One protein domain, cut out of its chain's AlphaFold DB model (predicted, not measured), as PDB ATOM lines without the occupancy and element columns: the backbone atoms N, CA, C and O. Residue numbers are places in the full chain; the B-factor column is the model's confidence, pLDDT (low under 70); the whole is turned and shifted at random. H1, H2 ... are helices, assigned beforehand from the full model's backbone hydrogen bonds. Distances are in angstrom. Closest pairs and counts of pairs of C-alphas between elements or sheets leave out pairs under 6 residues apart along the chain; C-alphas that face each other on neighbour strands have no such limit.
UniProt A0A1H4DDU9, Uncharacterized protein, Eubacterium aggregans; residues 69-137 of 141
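This is residues 69 to 137 of the 141 residues of an uncharacterized protein of Eubacterium aggregans (UniProt A0A1H4DDU9). What shape does the printed part make? Short H4 lies near the middle, with H1, H2, H3 and H5 set around it in a body of few helix contacts. H1 and H2 make a corner, the longest helix H3 and the last helix H5 lie on different sides of H4, and residues 131 to 137 stick out as a tail. What is it built of, and how large is it? The printed part has 69 residues, with five named helices in the order H1, H2, H3, H4, H5 and no named strand, and its class is all helix. It is compact, with a radius of gyration of the C-alphas of 12.0 A and spans of 38 by 26 by 18 A.

How do the first helices stand? H1, residues 69 to 76, and H2, residues 78 to 86, are close but not clearly touching, about perpendicular at 81 degrees; their closest C-alphas, of Phe 75 and Ala 81, are 5.5 A apart. H1 only just touches H3, residues 94 to 107, with 3 pairs of C-alphas within 8 A, through residue 94 of H3 alone; the closest C-alphas, of Lys 72 and Pro 94, are 6.2 A apart. What do H4 and H5 meet? H4, residues 115 to 119, and H5, residues 123 to 132, touch only at the corner by their link, the closest C-alphas being those of Gly 116 and Val 126, 5.8 A apart. H2 and H5 only just touch, with 3 pairs of C-alphas within 8 A, the same way at a steep tilt of 41 degrees; the closest C-alphas, of Arg 80 and Pro 123, are 5.8 A apart. H3 and H5 are apart. What do the backbone atoms show? In H1, H2, H3, H4 and H5 every O i to N i+4 pair is within hydrogen-bond range.

Where does the first helix begin? C-alpha 69 of H1 is at (128.954, 137.600, 173.644). How long are the longer helices? H3 measures 20.0 A from C-alpha 94 at (132.361, 140.248, 181.961) to C-alpha 107, and H5 measures 14.1 A, ending at C-alpha 132 at (134.568, 116.464, 195.496).

How far does it reach? The two C-alphas farthest apart, of Asn 69 and Ile 137, are 38.8 A apart. Are there cuts or long links? The printed part has no cut; the links H1 to H2 and H4 to H5 are tight, and H2 to H3 and H3 to H4 are short. Where is confidence low? The mean pLDDT of the printed part is 74.7, and residues 108 to 111 and 131 to 137 are under 70.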
ATOM      1  N   ASN A  69     130.418 137.562 173.760       80.50
ATOM      2  CA  ASN A  69     128.954 137.600 173.644       80.50
ATOM      3  C   ASN A  69     128.272 136.445 174.386       80.50
ATOM      4  O   ASN A  69     127.279 136.662 175.072       80.50
ATOM      5  N   ARG A  70     128.822 135.230 174.294       79.00
ATOM      6  CA  ARG A  70     128.260 134.062 174.981       79.00
ATOM      7  C   ARG A  70     128.547 134.103 176.476       79.00
ATOM      8  O   ARG A  70     127.666 133.810 177.264       79.00
ATOM      9  N   LEU A  71     129.733 134.576 176.859       79.88
ATOM     10  CA  LEU A  71     130.078 134.808 178.259       79.88
ATOM     11  C   LEU A  71     129.141 135.843 178.913       79.88
ATOM     12  O   LEU A  71     128.718 135.653 180.045       79.88
ATOM     13  N   LYS A  72     128.770 136.911 178.190       79.50
ATOM     14  CA  LYS A  72     127.757 137.889 178.630       79.50
ATOM     15  C   LYS A  72     126.391 137.240 178.861       79.50
ATOM     16  O   LYS A  72     125.773 137.486 179.892       79.50
ATOM     17  N   GLN A  73     125.946 136.397 177.930       79.81
ATOM     18  CA  GLN A  73     124.698 135.641 178.078       79.81
ATOM     19  C   GLN A  73     124.765 134.680 179.272       79.81
ATOM     20  O   GLN A  73     123.859 134.670 180.096       79.81
ATOM     21  N   ASP A  74     125.875 133.958 179.434       74.88
ATOM     22  CA  ASP A  74     126.098 133.052 180.564       74.88
ATOM     23  C   ASP A  74     126.157 133.790 181.914       74.88
ATOM     24  O   ASP A  74     125.758 133.227 182.926       74.88
ATOM     25  N   PHE A  75     126.616 135.047 181.967       72.88
ATOM     26  CA  PHE A  75     126.551 135.868 183.189       72.88
ATOM     27  C   PHE A  75     125.169 136.449 183.477       72.88
ATOM     28  O   PHE A  75     124.933 136.898 184.595       72.88
ATOM     29  N   THR A  76     124.255 136.408 182.507       74.50
ATOM     30  CA  THR A  76     122.842 136.735 182.754       74.50
ATOM     31  C   THR A  76     122.159 135.617 183.551       74.50
ATOM     32  O   THR A  76     121.161 135.855 184.227       74.50
ATOM     33  N   ASP A  77     122.726 134.406 183.540       77.06
ATOM     34  CA  ASP A  77     122.306 133.317 184.416       77.06
ATOM     35  C   ASP A  77     122.667 133.634 185.879       77.06
ATOM     36  O   ASP A  77     123.837 133.650 186.290       77.06
ATOM     37  N   GLY A  78     121.629 133.864 186.685       75.38
ATOM     38  CA  GLY A  78     121.745 134.203 188.100       75.38
ATOM     39  C   GLY A  78     122.535 133.178 188.919       75.38
ATOM     40  O   GLY A  78     123.181 133.562 189.898       75.38
ATOM     41  N   ARG A  79     122.569 131.899 188.517       77.94
ATOM     42  CA  ARG A  79     123.335 130.858 189.228       77.94
ATOM     43  C   ARG A  79     124.834 131.041 189.044       77.94
ATOM     44  O   ARG A  79     125.585 131.053 190.022       77.94
ATOM     45  N   ARG A  80     125.278 131.252 187.801       79.75
ATOM     46  CA  ARG A  80     126.687 131.534 187.484       79.75
ATOM     47  C   ARG A  80     127.144 132.826 188.135       79.75
ATOM     48  O   ARG A  80     128.213 132.861 188.746       79.75
ATOM     49  N   ALA A  81     126.309 133.860 188.050       79.44
ATOM     50  CA  ALA A  81     126.583 135.143 188.671       79.44
ATOM     51  C   ALA A  81     126.736 135.016 190.198       79.44
ATOM     52  O   ALA A  81     127.684 135.550 190.772       79.44
ATOM     53  N   SER A  82     125.857 134.254 190.852       82.44
ATOM     54  CA  SER A  82     125.918 134.014 192.300       82.44
ATOM     55  C   SER A  82     127.176 133.251 192.708       82.44
ATOM     56  O   SER A  82     127.849 133.648 193.658       82.44
ATOM     57  N   LEU A  83     127.556 132.210 191.959       80.88
ATOM     58  CA  LEU A  83     128.762 131.430 192.243       80.88
ATOM     59  C   LEU A  83     130.037 132.276 192.083       80.88
ATOM     60  O   LEU A  83     130.966 132.166 192.880       80.88
ATOM     61  N   LEU A  84     130.069 133.166 191.090       80.25
ATOM     62  CA  LEU A  84     131.172 134.101 190.869       80.25
ATOM     63  C   LEU A  84     131.234 135.191 191.939       80.25
ATOM     64  O   LEU A  84     132.316 135.438 192.480       80.25
ATOM     65  N   LYS A  85     130.092 135.778 192.317       82.12
ATOM     66  CA  LYS A  85     130.002 136.715 193.448       82.12
ATOM     67  C   LYS A  85     130.493 136.067 194.744       82.12
ATOM     68  O   LYS A  85     131.314 136.661 195.435       82.12
ATOM     69  N   ALA A  86     130.104 134.819 195.015       81.19
ATOM     70  CA  ALA A  86     130.574 134.050 196.171       81.19
ATOM     71  C   ALA A  86     132.097 133.805 196.170       81.19
ATOM     72  O   ALA A  86     132.685 133.514 197.210       81.19
ATOM     73  N   ARG A  87     132.761 133.926 195.013       75.62
ATOM     74  CA  ARG A  87     134.227 133.850 194.880       75.62
ATOM     75  C   ARG A  87     134.909 135.221 194.835       75.62
ATOM     76  O   ARG A  87     136.139 135.269 194.731       75.62
ATOM     77  N   GLY A  88     134.148 136.311 194.932       76.81
ATOM     78  CA  GLY A  88     134.637 137.691 194.912       76.81
ATOM     79  C   GLY A  88     134.798 138.294 193.513       76.81
ATOM     80  O   GLY A  88     135.582 139.227 193.353       76.81
ATOM     81  N   TYR A  89     134.113 137.754 192.500       79.19
ATOM     82  CA  TYR A  89     134.110 138.319 191.148       79.19
ATOM     83  C   TYR A  89     132.985 139.341 190.951       79.19
ATOM     84  O   TYR A  89     131.867 139.171 191.441       79.19
ATOM     85  N   LEU A  90     133.284 140.386 190.177       73.44
ATOM     86  CA  LEU A  90     132.343 141.454 189.830       73.44
ATOM     87  C   LEU A  90     131.624 141.141 188.515       73.44
ATOM     88  O   LEU A  90     132.107 141.472 187.434       73.44
ATOM     89  N   VAL A  91     130.454 140.519 188.624       71.38
ATOM     90  CA  VAL A  91     129.653 140.050 187.478       71.38
ATOM     91  C   VAL A  91     129.011 141.170 186.649       71.38
ATOM     92  O   VAL A  91     128.564 140.901 185.542       71.38
ATOM     93  N   ASP A  92     129.032 142.419 187.130       72.88
ATOM     94  CA  ASP A  92     128.593 143.605 186.378       72.88
ATOM     95  C   ASP A  92     129.377 143.819 185.080       72.88
ATOM     96  O   ASP A  92     128.863 144.400 184.124       72.88
ATOM     97  N   ASN A  93     130.634 143.361 185.023       74.75
ATOM     98  CA  ASN A  93     131.451 143.511 183.829       74.75
ATOM     99  C   ASN A  93     132.188 142.204 183.471       74.75
ATOM    100  O   ASN A  93     133.187 141.859 184.114       74.75
ATOM    101  N   PRO A  94     131.755 141.499 182.406       73.38
ATOM    102  CA  PRO A  94     132.361 140.248 181.961       73.38
ATOM    103  C   PRO A  94     133.853 140.370 181.678       73.38
ATOM    104  O   PRO A  94     134.628 139.479 182.021       73.38
ATOM    105  N   ASP A  95     134.268 141.480 181.066       76.50
ATOM    106  CA  ASP A  95     135.666 141.724 180.739       76.50
ATOM    107  C   ASP A  95     136.499 141.863 182.029       76.50
ATOM    108  O   ASP A  95     137.598 141.312 182.114       76.50
ATOM    109  N   ARG A  96     135.956 142.493 183.088       80.56
ATOM    110  CA  ARG A  96     136.620 142.549 184.407       80.56
ATOM    111  C   ARG A  96     136.710 141.180 185.074       80.56
ATOM    112  O   ARG A  96     137.753 140.878 185.650       80.56
ATOM    113  N   CYS A  97     135.673 140.344 184.972       81.69
ATOM    114  CA  CYS A  97     135.720 138.962 185.459       81.69
ATOM    115  C   CYS A  97     136.871 138.181 184.814       81.69
ATOM    116  O   CYS A  97     137.638 137.519 185.515       81.69
ATOM    117  N   VAL A  98     137.034 138.300 183.492       81.19
ATOM    118  CA  VAL A  98     138.131 137.646 182.764       81.19
ATOM    119  C   VAL A  98     139.487 138.180 183.228       81.19
ATOM    120  O   VAL A  98     140.390 137.390 183.491       81.19
ATOM    121  N   VAL A  99     139.643 139.496 183.398       82.06
ATOM    122  CA  VAL A  99     140.901 140.085 183.898       82.06
ATOM    123  C   VAL A  99     141.230 139.599 185.315       82.06
ATOM    124  O   VAL A  99     142.376 139.248 185.591       82.06
ATOM    125  N   GLN A 100     140.242 139.519 186.210       84.19
ATOM    126  CA  GLN A 100     140.443 138.978 187.557       84.19
ATOM    127  C   GLN A 100     140.854 137.504 187.527       84.19
ATOM    128  O   GLN A 100     141.775 137.119 188.247       84.19
ATOM    129  N   LEU A 101     140.218 136.697 186.675       83.56
ATOM    130  CA  LEU A 101     140.554 135.286 186.495       83.56
ATOM    131  C   LEU A 101     142.010 135.137 186.033       83.56
ATOM    132  O   LEU A 101     142.769 134.361 186.612       83.56
ATOM    133  N   VAL A 102     142.417 135.921 185.030       82.56
ATOM    134  CA  VAL A 102     143.795 135.958 184.518       82.56
ATOM    135  C   VAL A 102     144.773 136.336 185.624       82.56
ATOM    136  O   VAL A 102     145.783 135.663 185.807       82.56
ATOM    137  N   ASN A 103     144.468 137.377 186.402       81.94
ATOM    138  CA  ASN A 103     145.321 137.791 187.513       81.94
ATOM    139  C   ASN A 103     145.441 136.693 188.576       81.94
ATOM    140  O   ASN A 103     146.546 136.420 189.036       81.94
ATOM    141  N   ARG A 104     144.351 135.991 188.916       82.62
ATOM    142  CA  ARG A 104     144.411 134.852 189.847       82.62
ATOM    143  C   ARG A 104     145.253 133.704 189.307       82.62
ATOM    144  O   ARG A 104     146.065 133.170 190.051       82.62
ATOM    145  N   LEU A 105     145.110 133.362 188.028       78.25
ATOM    146  CA  LEU A 105     145.915 132.331 187.358       78.25
ATOM    147  C   LEU A 105     147.409 132.667 187.296       78.25
ATOM    148  O   LEU A 105     148.244 131.757 187.253       78.25
ATOM    149  N   ARG A 106     147.741 133.963 187.240       74.25
ATOM    150  CA  ARG A 106     149.122 134.457 187.269       74.25
ATOM    151  C   ARG A 106     149.695 134.477 188.685       74.25
ATOM    152  O   ARG A 106     150.853 134.120 188.838       74.25
ATOM    153  N   CYS A 107     148.907 134.869 189.688       71.56
ATOM    154  CA  CYS A 107     149.372 134.983 191.075       71.56
ATOM    155  C   CYS A 107     149.329 133.667 191.864       71.56
ATOM    156  O   CYS A 107     150.069 133.523 192.830       71.56
ATOM    157  N   ARG A 108     148.455 132.718 191.508       65.38
ATOM    158  CA  ARG A 108     148.342 131.416 192.181       65.38
ATOM    159  C   ARG A 108     148.912 130.314 191.304       65.38
ATOM    160  O   ARG A 108     148.621 130.266 190.112       65.38
ATOM    161  N   GLU A 109     149.660 129.385 191.897       57.88
ATOM    162  CA  GLU A 109     150.115 128.182 191.190       57.88
ATOM    163  C   GLU A 109     148.943 127.276 190.797       57.88
ATOM    164  O   GLU A 109     148.913 126.781 189.666       57.88
ATOM    165  N   ALA A 110     147.949 127.145 191.682       66.94
ATOM    166  CA  ALA A 110     146.759 126.328 191.479       66.94
ATOM    167  C   ALA A 110     145.739 126.976 190.527       66.94
ATOM    168  O   ALA A 110     145.467 128.178 190.587       66.94
ATOM    169  N   PHE A 111     145.135 126.150 189.671       68.25
ATOM    170  CA  PHE A 111     144.082 126.584 188.759       68.25
ATOM    171  C   PHE A 111     142.790 126.910 189.527       68.25
ATOM    172  O   PHE A 111     142.284 126.039 190.237       68.25
ATOM    173  N   PRO A 112     142.217 128.116 189.357       75.12
ATOM    174  CA  PRO A 112     140.909 128.443 189.897       75.12
ATOM    175  C   PRO A 112     139.864 127.506 189.296       75.12
ATOM    176  O   PRO A 112     139.691 127.466 188.078       75.12
ATOM    177  N   HIS A 113     139.160 126.751 190.133       73.25
ATOM    178  CA  HIS A 113     138.130 125.818 189.675       73.25
ATOM    179  C   HIS A 113     136.975 126.545 188.968       73.25
ATOM    180  O   HIS A 113     136.362 125.998 188.056       73.25
ATOM    181  N   GLU A 114     136.727 127.815 189.314       78.19
ATOM    182  CA  GLU A 114     135.705 128.649 188.681       78.19
ATOM    183  C   GLU A 114     135.943 128.870 187.182       78.19
ATOM    184  O   GLU A 114     135.012 129.243 186.473       78.19
ATOM    185  N   ILE A 115     137.147 128.581 186.669       80.12
ATOM    186  CA  ILE A 115     137.446 128.614 185.235       80.12
ATOM    187  C   ILE A 115     136.511 127.712 184.418       80.12
ATOM    188  O   ILE A 115     136.255 127.997 183.249       80.12
ATOM    189  N   GLY A 116     135.944 126.667 185.033       80.25
ATOM    190  CA  GLY A 116     134.916 125.831 184.416       80.25
ATOM    191  C   GLY A 116     133.695 126.632 183.956       80.25
ATOM    192  O   GLY A 116     133.185 126.401 182.862       80.25
ATOM    193  N   LEU A 117     133.290 127.656 184.715       80.50
ATOM    194  CA  LEU A 117     132.171 128.532 184.348       80.50
ATOM    195  C   LEU A 117     132.487 129.316 183.074       80.50
ATOM    196  O   LEU A 117     131.653 129.425 182.181       80.50
ATOM    197  N   PHE A 118     133.726 129.797 182.963       80.62
ATOM    198  CA  PHE A 118     134.237 130.528 181.803       80.62
ATOM    199  C   PHE A 118     134.420 129.628 180.566       80.62
ATOM    200  O   PHE A 118     134.389 130.098 179.429       80.62
ATOM    201  N   LEU A 119     134.604 128.324 180.761       77.69
ATOM    202  CA  LEU A 119     134.633 127.328 179.685       77.69
ATOM    203  C   LEU A 119     133.226 126.975 179.170       77.69
ATOM    204  O   LEU A 119     133.093 126.415 178.079       77.69
ATOM    205  N   GLY A 120     132.181 127.342 179.913       75.88
ATOM    206  CA  GLY A 120     130.793 127.011 179.603       75.88
ATOM    207  C   GLY A 120     130.292 125.736 180.281       75.88
ATOM    208  O   GLY A 120     129.229 125.252 179.906       75.88
ATOM    209  N   TYR A 121     131.009 125.202 181.277       77.81
ATOM    210  CA  TYR A 121     130.473 124.130 182.122       77.81
ATOM    211  C   TYR A 121     129.362 124.669 183.027       77.81
ATOM    212  O   TYR A 121     129.440 125.834 183.456       77.81
ATOM    213  N   PRO A 122     128.324 123.865 183.297       77.38
ATOM    214  CA  PRO A 122     127.236 124.271 184.170       77.38
ATOM    215  C   PRO A 122     127.759 124.523 185.598       77.38
ATOM    216  O   PRO A 122     128.735 123.898 186.028       77.38
ATOM    217  N   PRO A 123     127.176 125.494 186.324       78.38
ATOM    218  CA  PRO A 123     127.634 125.844 187.662       78.38
ATOM    219  C   PRO A 123     127.541 124.682 188.649       78.38
ATOM    220  O   PRO A 123     128.376 124.612 189.548       78.38
ATOM    221  N   GLU A 124     126.597 123.762 188.454       79.56
ATOM    222  CA  GLU A 124     126.439 122.551 189.256       79.56
ATOM    223  C   GLU A 124     127.663 121.631 189.135       79.56
ATOM    224  O   GLU A 124     128.214 121.227 190.154       79.56
ATOM    225  N   ASP A 125     128.162 121.385 187.916       79.81
ATOM    226  CA  ASP A 125     129.359 120.558 187.688       79.81
ATOM    227  C   ASP A 125     130.604 121.195 188.308       79.81
ATOM    228  O   ASP A 125     131.432 120.527 188.926       79.81
ATOM    229  N   VAL A 126     130.751 122.514 188.151       79.38
ATOM    230  CA  VAL A 126     131.898 123.247 188.701       79.38
ATOM    231  C   VAL A 126     131.857 123.241 190.225       79.38
ATOM    232  O   VAL A 126     132.894 123.063 190.865       79.38
ATOM    233  N   HIS A 127     130.673 123.426 190.807       78.12
ATOM    234  CA  HIS A 127     130.474 123.343 192.245       78.12
ATOM    235  C   HIS A 127     130.762 121.928 192.756       78.12
ATOM    236  O   HIS A 127     131.594 121.773 193.644       78.12
ATOM    237  N   GLY A 128     130.190 120.903 192.123       77.31
ATOM    238  CA  GLY A 128     130.414 119.500 192.467       77.31
ATOM    239  C   GLY A 128     131.881 119.084 192.367       77.31
ATOM    240  O   GLY A 128     132.370 118.377 193.243       77.31
ATOM    241  N   PHE A 129     132.625 119.581 191.372       75.00
ATOM    242  CA  PHE A 129     134.065 119.328 191.247       75.00
ATOM    243  C   PHE A 129     134.885 120.008 192.353       75.00
ATOM    244  O   PHE A 129     135.884 119.461 192.822       75.00
ATOM    245  N   MET A 130     134.473 121.204 192.784       71.56
ATOM    246  CA  MET A 130     135.084 121.882 193.931       71.56
ATOM    247  C   MET A 130     134.796 121.150 195.246       71.56
ATOM    248  O   MET A 130     135.683 121.073 196.093       71.56
ATOM    249  N   GLU A 131     133.580 120.630 195.416       69.25
ATOM    250  CA  GLU A 131     133.181 119.886 196.614       69.25
ATOM    251  C   GLU A 131     133.856 118.510 196.675       69.25
ATOM    252  O   GLU A 131     134.416 118.152 197.708       69.25
ATOM    253  N   HIS A 132     133.923 117.781 195.555       59.44
ATOM    254  CA  HIS A 132     134.568 116.464 195.496       59.44
ATOM    255  C   HIS A 132     136.075 116.521 195.752       59.44
ATOM    256  O   HIS A 132     136.607 115.660 196.443       59.44
ATOM    257  N   LYS A 133     136.775 117.567 195.291       53.94
ATOM    258  CA  LYS A 133     138.208 117.730 195.589       53.94
ATOM    259  C   LYS A 133     138.528 117.928 197.069       53.94
ATOM    260  O   LYS A 133     139.692 117.827 197.450       53.94
ATOM    261  N   ARG A 134     137.530 118.223 197.905       47.66
ATOM    262  CA  ARG A 134     137.710 118.276 199.358       47.66
ATOM    263  C   ARG A 134     137.745 116.891 200.008       47.66
ATOM    264  O   ARG A 134     138.134 116.815 201.168       47.66
ATOM    265  N   CYS A 135     137.382 115.828 199.287       41.06
ATOM    266  CA  CYS A 135     137.226 114.491 199.855       41.06
ATOM    267  C   CYS A 135     138.448 113.565 199.686       41.06
ATOM    268  O   CYS A 135     138.484 112.521 200.325       41.06
ATOM    269  N   ASP A 136     139.477 113.958 198.923       44.66
ATOM    270  CA  ASP A 136     140.652 113.104 198.648       44.66
ATOM    271  C   ASP A 136     141.891 113.403 199.527       44.66
ATOM    272  O   ASP A 136     142.993 112.961 199.210       44.66
ATOM    273  N   ILE A 137     141.760 114.165 200.624       46.88
ATOM    274  CA  ILE A 137     142.886 114.456 201.549       46.88
ATOM    275  C   ILE A 137     142.624 113.939 202.972       46.88
ATOM    276  O   ILE A 137     143.190 114.440 203.941       46.88
TER     277      ILE A 137